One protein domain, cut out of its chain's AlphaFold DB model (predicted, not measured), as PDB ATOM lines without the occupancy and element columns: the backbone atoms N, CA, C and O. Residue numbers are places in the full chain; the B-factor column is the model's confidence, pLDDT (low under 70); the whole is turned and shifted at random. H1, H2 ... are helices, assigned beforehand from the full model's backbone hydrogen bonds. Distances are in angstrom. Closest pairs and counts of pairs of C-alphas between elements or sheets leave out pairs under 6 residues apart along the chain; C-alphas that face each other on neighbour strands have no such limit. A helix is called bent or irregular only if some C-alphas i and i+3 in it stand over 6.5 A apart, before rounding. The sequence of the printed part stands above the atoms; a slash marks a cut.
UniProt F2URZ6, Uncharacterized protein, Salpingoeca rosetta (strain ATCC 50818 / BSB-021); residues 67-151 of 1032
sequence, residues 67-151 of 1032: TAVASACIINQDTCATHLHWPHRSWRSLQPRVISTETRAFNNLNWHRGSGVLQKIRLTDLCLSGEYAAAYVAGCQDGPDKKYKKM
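What this domain is: This is residues 67 to 151 of the 1032 residues of an uncharacterized protein of Salpingoeca rosetta (strain ATCC 50818 / BSB-021) (UniProt F2URZ6). There is little regular structure here: two helices, H1 and H2, overlap near their ends as a shallow bent line, the start of H1 beside the end of H2, while long loops make up the rest. Residues 67 to 94 fold back on themselves before H1, the long link 109 to 125 returns along the whole length, and residues 124 to 130 stick out. The 85 printed residues are all helix by class, with 30 in named elements, only just compact, close to loose, with radius of gyration 13.9 A and spans of 40 by 32 by 19 A.

How they stand to each other: Look at H1, residues 95 to 108, and H2, residues 126 to 141: they touch through residues 95 to 100 and 135 to 141 alone. Their closest C-alphas, Pro 96 and Gly 139, are 4.7 A apart. They run the same way at a shallow tilt of 34 degrees, only just short of steep. In both, every O i to N i+4 pair is within hydrogen-bond range.

Where its parts are: Find C-alpha 95 at (200.062, 287.270, 328.470); H1 runs 20.0 A from there. H2 runs 21.9 A to C-alpha 141 at (201.054, 299.658, 329.256).

The domain as a whole: The farthest C-alphas, Asp 78 and Cys 127, are 40.5 A apart. The printed part has no cut. Find pLDDT under 70 at residues 71 to 75, 87 to 89 and 111 to 123.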
ATOM      1  N   THR A  67     204.893 285.546 335.442       85.56
ATOM      2  CA  THR A  67     203.995 284.440 335.042       85.56
ATOM      3  C   THR A  67     202.542 284.679 335.456       85.56
ATOM      4  O   THR A  67     201.630 284.358 334.708       85.56
ATOM      5  N   ALA A  68     202.319 285.298 336.613       87.44
ATOM      6  CA  ALA A  68     201.017 285.723 337.119       87.44
ATOM      7  C   ALA A  68     201.155 287.127 337.711       87.44
ATOM      8  O   ALA A  68     202.265 287.520 338.083       87.44
ATOM      9  N   VAL A  69     200.051 287.845 337.928       87.06
ATOM     10  CA  VAL A  69     200.052 288.914 338.940       87.06
ATOM     11  C   VAL A  69     200.375 288.267 340.282       87.06
ATOM     12  O   VAL A  69     199.594 287.432 340.721       87.06
ATOM     13  N   ALA A  70     201.519 288.601 340.899       70.50
ATOM     14  CA  ALA A  70     202.092 287.832 342.013       70.50
ATOM     15  C   ALA A  70     201.059 287.454 343.091       70.50
ATOM     16  O   ALA A  70     200.718 288.254 343.965       70.50
ATOM     17  N   SER A  71     200.589 286.205 343.004       54.50
ATOM     18  CA  SER A  71     199.495 285.643 343.797       54.50
ATOM     19  C   SER A  71     199.946 285.136 345.167       54.50
ATOM     20  O   SER A  71     199.129 284.880 346.038       54.50
ATOM     21  N   ALA A  72     201.261 285.139 345.397       56.03
ATOM     22  CA  ALA A  72     201.929 285.119 346.697       56.03
ATOM     23  C   ALA A  72     201.329 286.084 347.746       56.03
ATOM     24  O   ALA A  72     201.617 285.973 348.931       56.03
ATOM     25  N   CYS A  73     200.542 287.061 347.301       61.44
ATOM     26  CA  CYS A  73     199.923 288.090 348.117       61.44
ATOM     27  C   CYS A  73     198.436 287.854 348.420       61.44
ATOM     28  O   CYS A  73     197.820 288.697 349.070       61.44
ATOM     29  N   ILE A  74     197.850 286.779 347.902       66.31
ATOM     30  CA  ILE A  74     196.418 286.504 347.982       66.31
ATOM     31  C   ILE A  74     196.122 285.813 349.313       66.31
ATOM     32  O   ILE A  74     196.592 284.704 349.552       66.31
ATOM     33  N   ILE A  75     195.387 286.498 350.193       65.94
ATOM     34  CA  ILE A  75     195.077 286.000 351.543       65.94
ATOM     35  C   ILE A  75     193.744 285.234 351.568       65.94
ATOM     36  O   ILE A  75     193.626 284.276 352.328       65.94
ATOM     37  N   ASN A  76     192.759 285.618 350.743       74.56
ATOM     38  CA  ASN A  76     191.473 284.919 350.702       74.56
ATOM     39  C   ASN A  76     191.480 283.740 349.714       74.56
ATOM     40  O   ASN A  76     191.982 283.866 348.596       74.56
ATOM     41  N   GLN A  77     190.879 282.617 350.112       70.88
ATOM     42  CA  GLN A  77     190.840 281.380 349.324       70.88
ATOM     43  C   GLN A  77     189.950 281.511 348.079       70.88
ATOM     44  O   GLN A  77     190.275 280.944 347.039       70.88
ATOM     45  N   ASP A  78     188.904 282.340 348.145       80.94
ATOM     46  CA  ASP A  78     187.942 282.568 347.050       80.94
ATOM     47  C   ASP A  78     188.492 283.451 345.915       80.94
ATOM     48  O   ASP A  78     187.778 283.808 344.980       80.94
ATOM     49  N   THR A  79     189.759 283.863 346.002       80.81
ATOM     50  CA  THR A  79     190.385 284.774 345.041       80.81
ATOM     51  C   THR A  79     191.601 284.136 344.386       80.81
ATOM     52  O   THR A  79     192.416 283.485 345.034       80.81
ATOM     53  N   CYS A  80     191.751 284.332 343.078       87.75
ATOM     54  CA  CYS A  80     192.844 283.771 342.294       87.75
ATOM     55  C   CYS A  80     193.305 284.756 341.210       87.75
ATOM     56  O   CYS A  80     192.612 285.718 340.888       87.75
ATOM     57  N   ALA A  81     194.493 284.520 340.655       91.62
ATOM     58  CA  ALA A  81     195.016 285.224 339.484       91.62
ATOM     59  C   ALA A  81     195.532 284.186 338.484       91.62
ATOM     60  O   ALA A  81     196.057 283.146 338.897       91.62
ATOM     61  N   THR A  82     195.409 284.450 337.184       92.81
ATOM     62  CA  THR A  82     195.762 283.487 336.138       92.81
ATOM     63  C   THR A  82     197.260 283.209 336.170       92.81
ATOM     64  O   THR A  82     198.080 284.040 335.771       92.81
ATOM     65  N   HIS A  83     197.640 282.007 336.609       91.44
ATOM     66  CA  HIS A  83     199.029 281.571 336.547       91.44
ATOM     67  C   HIS A  83     199.383 281.109 335.130       91.44
ATOM     68  O   HIS A  83     199.392 279.918 334.813       91.44
ATOM     69  N   LEU A  84     199.698 282.072 334.264       90.25
ATOM     70  CA  LEU A  84     200.106 281.800 332.894       90.25
ATOM     71  C   LEU A  84     201.449 281.063 332.898       90.25
ATOM     72  O   LEU A  84     202.418 281.469 333.546       90.25
ATOM     73  N   HIS A  85     201.516 279.972 332.139       84.50
ATOM     74  CA  HIS A  85     202.763 279.244 331.949       84.50
ATOM     75  C   HIS A  85     203.839 280.120 331.280       84.50
ATOM     76  O   HIS A  85     203.585 281.206 330.747       84.50
ATOM     77  N   TRP A  86     205.079 279.635 331.344       76.69
ATOM     78  CA  TRP A  86     206.263 280.314 330.822       76.69
ATOM     79  C   TRP A  86     206.079 280.774 329.364       76.69
ATOM     80  O   TRP A  86     205.415 280.071 328.601       76.69
ATOM     81  N   PRO A  87     206.665 281.923 328.960       66.00
ATOM     82  CA  PRO A  87     206.301 282.653 327.740       66.00
ATOM     83  C   PRO A  87     206.573 281.879 326.441       66.00
ATOM     84  O   PRO A  87     207.588 282.061 325.758       66.00
ATOM     85  N   HIS A  88     205.619 281.027 326.073       69.75
ATOM     86  CA  HIS A  88     205.598 280.288 324.821       69.75
ATOM     87  C   HIS A  88     205.430 281.251 323.637       69.75
ATOM     88  O   HIS A  88     204.791 282.300 323.760       69.75
ATOM     89  N   ARG A  89     205.985 280.907 322.463       69.62
ATOM     90  CA  ARG A  89     206.034 281.821 321.299       69.62
ATOM     91  C   ARG A  89     204.661 282.385 320.908       69.62
ATOM     92  O   ARG A  89     204.592 283.552 320.537       69.62
ATOM     93  N   SER A  90     203.596 281.592 321.040       72.69
ATOM     94  CA  SER A  90     202.217 281.976 320.710       72.69
ATOM     95  C   SER A  90     201.550 282.952 321.692       72.69
ATOM     96  O   SER A  90     200.630 283.655 321.293       72.69
ATOM     97  N   TRP A  91     202.004 283.049 322.948       75.56
ATOM     98  CA  TRP A  91     201.311 283.815 324.002       75.56
ATOM     99  C   TRP A  91     201.891 285.214 324.269       75.56
ATOM    100  O   TRP A  91     201.306 285.990 325.028       75.56
ATOM    101  N   ARG A  92     203.010 285.567 323.615       78.62
ATOM    102  CA  ARG A  92     203.811 286.788 323.860       78.62
ATOM    103  C   ARG A  92     203.024 288.112 323.850       78.62
ATOM    104  O   ARG A  92     203.435 289.054 324.519       78.62
ATOM    105  N   SER A  93     201.928 288.202 323.096       82.44
ATOM    106  CA  SER A  93     201.079 289.402 322.973       82.44
ATOM    107  C   SER A  93     199.871 289.420 323.920       82.44
ATOM    108  O   SER A  93     199.373 290.498 324.250       82.44
ATOM    109  N   LEU A  94     199.401 288.248 324.359       89.62
ATOM    110  CA  LEU A  94     198.202 288.073 325.187       89.62
ATOM    111  C   LEU A  94     198.535 288.082 326.682       89.62
ATOM    112  O   LEU A  94     197.904 288.812 327.442       89.62
ATOM    113  N   GLN A  95     199.577 287.353 327.088       92.88
ATOM    114  CA  GLN A  95     200.062 287.270 328.470       92.88
ATOM    115  C   GLN A  95     200.170 288.639 329.185       92.88
ATOM    116  O   GLN A  95     199.503 288.823 330.205       92.88
ATOM    117  N   PRO A  96     200.895 289.645 328.653       93.25
ATOM    118  CA  PRO A  96     200.988 290.968 329.286       93.25
ATOM    119  C   PRO A  96     199.657 291.748 329.324       93.25
ATOM    120  O   PRO A  96     199.460 292.610 330.186       93.25
ATOM    121  N   ARG A  97     198.712 291.457 328.418       94.88
ATOM    122  CA  ARG A  97     197.377 292.079 328.426       94.88
ATOM    123  C   ARG A  97     196.501 291.511 329.541       94.88
ATOM    124  O   ARG A  97     195.851 292.300 330.219       94.88
ATOM    125  N   VAL A  98     196.525 290.193 329.760       94.50
ATOM    126  CA  VAL A  98     195.822 289.522 330.872       94.50
ATOM    127  C   VAL A  98     196.362 290.024 332.212       94.50
ATOM    128  O   VAL A  98     195.617 290.617 332.987       94.50
ATOM    129  N   ILE A  99     197.679 289.930 332.413       94.19
ATOM    130  CA  ILE A  99     198.393 290.382 333.621       94.19
ATOM    131  C   ILE A  99     198.055 291.834 333.992       94.19
ATOM    132  O   ILE A  99     197.844 292.157 335.162       94.19
ATOM    133  N   SER A 100     197.979 292.736 333.011       94.56
ATOM    134  CA  SER A 100     197.617 294.138 333.261       94.56
ATOM    135  C   SER A 100     196.117 294.369 333.458       94.56
ATOM    136  O   SER A 100     195.750 295.380 334.052       94.56
ATOM    137  N   THR A 101     195.238 293.479 332.980       95.12
ATOM    138  CA  THR A 101     193.805 293.509 333.329       95.12
ATOM    139  C   THR A 101     193.636 293.105 334.785       95.12
ATOM    140  O   THR A 101     193.076 293.874 335.557       95.12
ATOM    141  N   GLU A 102     194.204 291.966 335.181       94.50
ATOM    142  CA  GLU A 102     194.170 291.466 336.559       94.50
ATOM    143  C   GLU A 102     194.794 292.457 337.544       94.50
ATOM    144  O   GLU A 102     194.181 292.802 338.549       94.50
ATOM    145  N   THR A 103     195.974 293.009 337.231       91.44
ATOM    146  CA  THR A 103     196.615 294.023 338.088       91.44
ATOM    147  C   THR A 103     195.710 295.243 338.273       91.44
ATOM    148  O   THR A 103     195.626 295.775 339.376       91.44
ATOM    149  N   ARG A 104     194.999 295.679 337.223       92.12
ATOM    150  CA  ARG A 104     194.051 296.794 337.328       92.12
ATOM    151  C   ARG A 104     192.790 296.407 338.106       92.12
ATOM    152  O   ARG A 104     192.337 297.218 338.901       92.12
ATOM    153  N   ALA A 105     192.265 295.194 337.943       91.50
ATOM    154  CA  ALA A 105     191.128 294.700 338.718       91.50
ATOM    155  C   ALA A 105     191.449 294.658 340.224       91.50
ATOM    156  O   ALA A 105     190.722 295.242 341.020       91.50
ATOM    157  N   PHE A 106     192.588 294.082 340.614       88.75
ATOM    158  CA  PHE A 106     193.018 294.045 342.016       88.75
ATOM    159  C   PHE A 106     193.322 295.432 342.600       88.75
ATOM    160  O   PHE A 106     193.076 295.659 343.783       88.75
ATOM    161  N   ASN A 107     193.815 296.370 341.786       86.25
ATOM    162  CA  ASN A 107     193.970 297.763 342.211       86.25
ATOM    163  C   ASN A 107     192.607 298.458 342.398       86.25
ATOM    164  O   ASN A 107     192.435 299.168 343.381       86.25
ATOM    165  N   ASN A 108     191.639 298.236 341.500       87.19
ATOM    166  CA  ASN A 108     190.278 298.776 341.625       87.19
ATOM    167  C   ASN A 108     189.543 298.232 342.867       87.19
ATOM    168  O   ASN A 108     188.719 298.933 343.440       87.19
ATOM    169  N   LEU A 109     189.854 297.003 343.294       83.81
ATOM    170  CA  LEU A 109     189.346 296.381 344.524       83.81
ATOM    171  C   LEU A 109     190.090 296.846 345.799       83.81
ATOM    172  O   LEU A 109     189.918 296.241 346.854       83.81
ATOM    173  N   ASN A 110     190.944 297.879 345.715       78.56
ATOM    174  CA  ASN A 110     191.770 298.403 346.817       78.56
ATOM    175  C   ASN A 110     192.585 297.322 347.566       78.56
ATOM    176  O   ASN A 110     192.827 297.425 348.769       78.56
ATOM    177  N   TRP A 111     193.000 296.253 346.877       69.94
ATOM    178  CA  TRP A 111     193.338 295.010 347.568       69.94
ATOM    179  C   TRP A 111     194.677 295.040 348.321       69.94
ATOM    180  O   TRP A 111     195.759 295.149 347.732       69.94
ATOM    181  N   HIS A 112     194.602 294.868 349.642       53.47
ATOM    182  CA  HIS A 112     195.754 294.664 350.518       53.47
ATOM    183  C   HIS A 112     196.342 293.249 350.372       53.47
ATOM    184  O   HIS A 112     195.639 292.285 350.079       53.47
ATOM    185  N   ARG A 113     197.665 293.128 350.541       52.59
ATOM    186  CA  ARG A 113     198.470 292.018 350.007       52.59
ATOM    187  C   ARG A 113     199.337 291.331 351.072       52.59
ATOM    188  O   ARG A 113     200.012 292.015 351.833       52.59
ATOM    189  N   GLY A 114     199.368 289.995 351.064       40.25
ATOM    190  CA  GLY A 114     200.250 289.130 351.872       40.25
ATOM    191  C   GLY A 114     201.635 288.847 351.252       40.25
ATOM    192  O   GLY A 114     202.086 289.581 350.368       40.25
ATOM    193  N   SER A 115     202.303 287.768 351.691       33.53
ATOM    194  CA  SER A 115     203.707 287.440 351.365       33.53
ATOM    195  C   SER A 115     203.953 286.026 350.804       33.53
ATOM    196  O   SER A 115     203.415 285.033 351.287       33.53
ATOM    197  N   GLY A 116     204.871 285.916 349.831       30.97
ATOM    198  CA  GLY A 116     205.291 284.640 349.235       30.97
ATOM    199  C   GLY A 116     206.448 284.763 348.225       30.97
ATOM    200  O   GLY A 116     207.070 285.817 348.098       30.97
ATOM    201  N   VAL A 117     206.783 283.659 347.543       30.45
ATOM    202  CA  VAL A 117     208.103 283.427 346.902       30.45
ATOM    203  C   VAL A 117     208.053 283.467 345.359       30.45
ATOM    204  O   VAL A 117     207.007 283.271 344.750       30.45
ATOM    205  N   LEU A 118     209.197 283.755 344.719       44.09
ATOM    206  CA  LEU A 118     209.310 284.256 343.338       44.09
ATOM    207  C   LEU A 118     210.055 283.305 342.374       44.09
ATOM    208  O   LEU A 118     210.974 282.593 342.780       44.09
ATOM    209  N   GLN A 119     209.748 283.388 341.070       42.19
ATOM    210  CA  GLN A 119     210.514 282.760 339.975       42.19
ATOM    211  C   GLN A 119     210.996 283.797 338.939       42.19
ATOM    212  O   GLN A 119     210.337 284.811 338.695       42.19
ATOM    213  N   LYS A 120     212.157 283.545 338.312       58.81
ATOM    214  CA  LYS A 120     212.843 284.484 337.402       58.81
ATOM    215  C   LYS A 120     213.030 283.904 336.003       58.81
ATOM    216  O   LYS A 120     213.677 282.872 335.845       58.81
ATOM    217  N   ILE A 121     212.552 284.623 334.991       57.72
ATOM    218  CA  ILE A 121     212.729 284.258 333.581       57.72
ATOM    219  C   ILE A 121     214.160 284.568 333.123       57.72
ATOM    220  O   ILE A 121     214.732 285.599 333.481       57.72
ATOM    221  N   ARG A 122     214.735 283.688 332.294       59.06
ATOM    222  CA  ARG A 122     215.972 283.943 331.545       59.06
ATOM    223  C   ARG A 122     215.796 283.520 330.091       59.06
ATOM    224  O   ARG A 122     215.421 282.385 329.823       59.06
ATOM    225  N   LEU A 123     216.125 284.420 329.174       64.06
ATOM    226  CA  LEU A 123     216.277 284.152 327.745       64.06
ATOM    227  C   LEU A 123     217.761 284.338 327.386       64.06
ATOM    228  O   LEU A 123     218.436 285.187 327.967       64.06
ATOM    229  N   THR A 124     218.287 283.508 326.486       74.62
ATOM    230  CA  THR A 124     219.718 283.493 326.113       74.62
ATOM    231  C   THR A 124     220.042 284.349 324.889       74.62
ATOM    232  O   THR A 124     221.172 284.807 324.747       74.62
ATOM    233  N   ASP A 125     219.056 284.581 324.025       87.25
ATOM    234  CA  ASP A 125     219.149 285.418 322.829       87.25
ATOM    235  C   ASP A 125     218.722 286.857 323.166       87.25
ATOM    236  O   ASP A 125     217.608 287.088 323.645       87.25
ATOM    237  N   LEU A 126     219.609 287.829 322.929       83.88
ATOM    238  CA  LEU A 126     219.371 289.247 323.227       83.88
ATOM    239  C   LEU A 126     218.321 289.891 322.307       83.88
ATOM    240  O   LEU A 126     217.575 290.757 322.761       83.88
ATOM    241  N   CYS A 127     218.224 289.466 321.046       88.38
ATOM    242  CA  CYS A 127     217.239 289.969 320.092       88.38
ATOM    243  C   CYS A 127     215.839 289.471 320.465       88.38
ATOM    244  O   CYS A 127     214.933 290.281 320.660       88.38
ATOM    245  N   LEU A 128     215.684 288.162 320.703       84.31
ATOM    246  CA  LEU A 128     214.421 287.585 321.184       84.31
ATOM    247  C   LEU A 128     214.029 288.108 322.578       84.31
ATOM    248  O   LEU A 128     212.838 288.195 322.879       84.31
ATOM    249  N   SER A 129     215.005 288.473 323.418       87.88
ATOM    250  CA  SER A 129     214.759 289.157 324.698       87.88
ATOM    251  C   SER A 129     214.239 290.582 324.498       87.88
ATOM    252  O   SER A 129     213.321 290.989 325.205       87.88
ATOM    253  N   GLY A 130     214.792 291.328 323.536       92.12
ATOM    254  CA  GLY A 130     214.347 292.679 323.186       92.12
ATOM    255  C   GLY A 130     212.929 292.703 322.615       92.12
ATOM    256  O   GLY A 130     212.098 293.482 323.079       92.12
ATOM    257  N   GLU A 131     212.618 291.799 321.682       92.81
ATOM    258  CA  GLU A 131     211.255 291.600 321.165       92.81
ATOM    259  C   GLU A 131     210.263 291.263 322.281       92.81
ATOM    260  O   GLU A 131     209.193 291.868 322.370       92.81
ATOM    261  N   TYR A 132     210.617 290.307 323.150       92.50
ATOM    262  CA  TYR A 132     209.773 289.907 324.270       92.50
ATOM    263  C   TYR A 132     209.550 291.071 325.243       92.50
ATOM    264  O   TYR A 132     208.413 291.344 325.611       92.50
ATOM    265  N   ALA A 133     210.607 291.801 325.606       93.62
ATOM    266  CA  ALA A 133     210.522 292.974 326.470       93.62
ATOM    267  C   ALA A 133     209.630 294.072 325.869       93.62
ATOM    268  O   ALA A 133     208.796 294.632 326.580       93.62
ATOM    269  N   ALA A 134     209.753 294.353 324.568       94.06
ATOM    270  CA  ALA A 134     208.926 295.338 323.875       94.06
ATOM    271  C   ALA A 134     207.447 294.920 323.831       94.06
ATOM    272  O   ALA A 134     206.578 295.710 324.201       94.06
ATOM    273  N   ALA A 135     207.154 293.671 323.449       93.94
ATOM    274  CA  ALA A 135     205.794 293.131 323.425       93.94
ATOM    275  C   ALA A 135     205.160 293.095 324.827       93.94
ATOM    276  O   ALA A 135     203.998 293.474 324.989       93.94
ATOM    277  N   TYR A 136     205.931 292.708 325.847       94.62
ATOM    278  CA  TYR A 136     205.482 292.646 327.235       94.62
ATOM    279  C   TYR A 136     205.196 294.040 327.811       94.62
ATOM    280  O   TYR A 136     204.123 294.278 328.363       94.62
ATOM    281  N   VAL A 137     206.112 294.999 327.631       95.00
ATOM    282  CA  VAL A 137     205.911 296.389 328.077       95.00
ATOM    283  C   VAL A 137     204.721 297.027 327.362       95.00
ATOM    284  O   VAL A 137     203.885 297.632 328.031       95.00
ATOM    285  N   ALA A 138     204.592 296.848 326.044       95.44
ATOM    286  CA  ALA A 138     203.453 297.362 325.287       95.44
ATOM    287  C   ALA A 138     202.129 296.715 325.726       95.44
ATOM    288  O   ALA A 138     201.148 297.425 325.917       95.44
ATOM    289  N   GLY A 139     202.086 295.398 325.944       95.12
ATOM    290  CA  GLY A 139     200.881 294.714 326.419       95.12
ATOM    291  C   GLY A 139     200.455 295.137 327.829       95.12
ATOM    292  O   GLY A 139     199.259 295.261 328.082       95.12
ATOM    293  N   CYS A 140     201.410 295.424 328.720       95.31
ATOM    294  CA  CYS A 140     201.126 295.882 330.082       95.31
ATOM    295  C   CYS A 140     200.748 297.370 330.154       95.31
ATOM    296  O   CYS A 140     199.862 297.745 330.919       95.31
ATOM    297  N   GLN A 141     201.385 298.227 329.349       95.31
ATOM    298  CA  GLN A 141     201.054 299.658 329.256       95.31
ATOM    299  C   GLN A 141     199.829 299.933 328.358       95.31
ATOM    300  O   GLN A 141     199.367 301.070 328.312       95.31
ATOM    301  N   ASP A 142     199.292 298.897 327.698       95.12
ATOM    302  CA  ASP A 142     198.244 298.928 326.659       95.12
ATOM    303  C   ASP A 142     198.661 299.635 325.342       95.12
ATOM    304  O   ASP A 142     197.857 299.903 324.448       95.12
ATOM    305  N   GLY A 143     199.953 299.912 325.183       92.88
ATOM    306  CA  GLY A 143     200.571 300.453 323.975       92.88
ATOM    307  C   GLY A 143     201.801 301.310 324.291       92.88
ATOM    308  O   GLY A 143     202.037 301.648 325.452       92.88
ATOM    309  N   PRO A 144     202.599 301.680 323.274       90.19
ATOM    310  CA  PRO A 144     203.670 302.652 323.450       90.19
ATOM    311  C   PRO A 144     203.086 304.029 323.801       90.19
ATOM    312  O   PRO A 144     202.236 304.554 323.089       90.19
ATOM    313  N   ASP A 145     203.548 304.584 324.921       83.00
ATOM    314  CA  ASP A 145     203.296 305.950 325.409       83.00
ATOM    315  C   ASP A 145     201.841 306.471 325.346       83.00
ATOM    316  O   ASP A 145     201.587 307.647 325.085       83.00
ATOM    317  N   LYS A 146     200.858 305.610 325.647       90.31
ATOM    318  CA  LYS A 146     199.470 306.054 325.849       90.31
ATOM    319  C   LYS A 146     199.381 307.115 326.959       90.31
ATOM    320  O   LYS A 146     199.967 306.953 328.030       90.31
ATOM    321  N   LYS A 147     198.555 308.151 326.724       91.94
ATOM    322  CA  LYS A 147     198.195 309.216 327.691       91.94
ATOM    323  C   LYS A 147     197.730 308.648 329.041       91.94
ATOM    324  O   LYS A 147     198.028 309.223 330.084       91.94
ATOM    325  N   TYR A 148     197.032 307.514 329.000       92.00
ATOM    326  CA  TYR A 148     196.609 306.734 330.158       92.00
ATOM    327  C   TYR A 148     197.277 305.358 330.072       92.00
ATOM    328  O   TYR A 148     197.020 304.605 329.132       92.00
ATOM    329  N   LYS A 149     198.169 305.041 331.017       92.94
ATOM    330  CA  LYS A 149     198.921 303.776 331.042       92.94
ATOM    331  C   LYS A 149     198.177 302.773 331.915       92.94
ATOM    332  O   LYS A 149     197.920 303.058 333.079       92.94
ATOM    333  N   LYS A 150     197.847 301.602 331.361       93.44
ATOM    334  CA  LYS A 150     197.068 300.564 332.061       93.44
ATOM    335  C   LYS A 150     197.817 299.973 333.265       93.44
ATOM    336  O   LYS A 150     197.219 299.770 334.315       93.44
ATOM    337  N   MET A 151     199.121 299.735 333.118       93.94
ATOM    338  CA  MET A 151     200.040 299.351 334.192       93.94
ATOM    339  C   MET A 151     201.452 299.878 333.888       93.94
ATOM    340  O   MET A 151     201.942 299.750 332.765       93.94
TER     341      MET A 151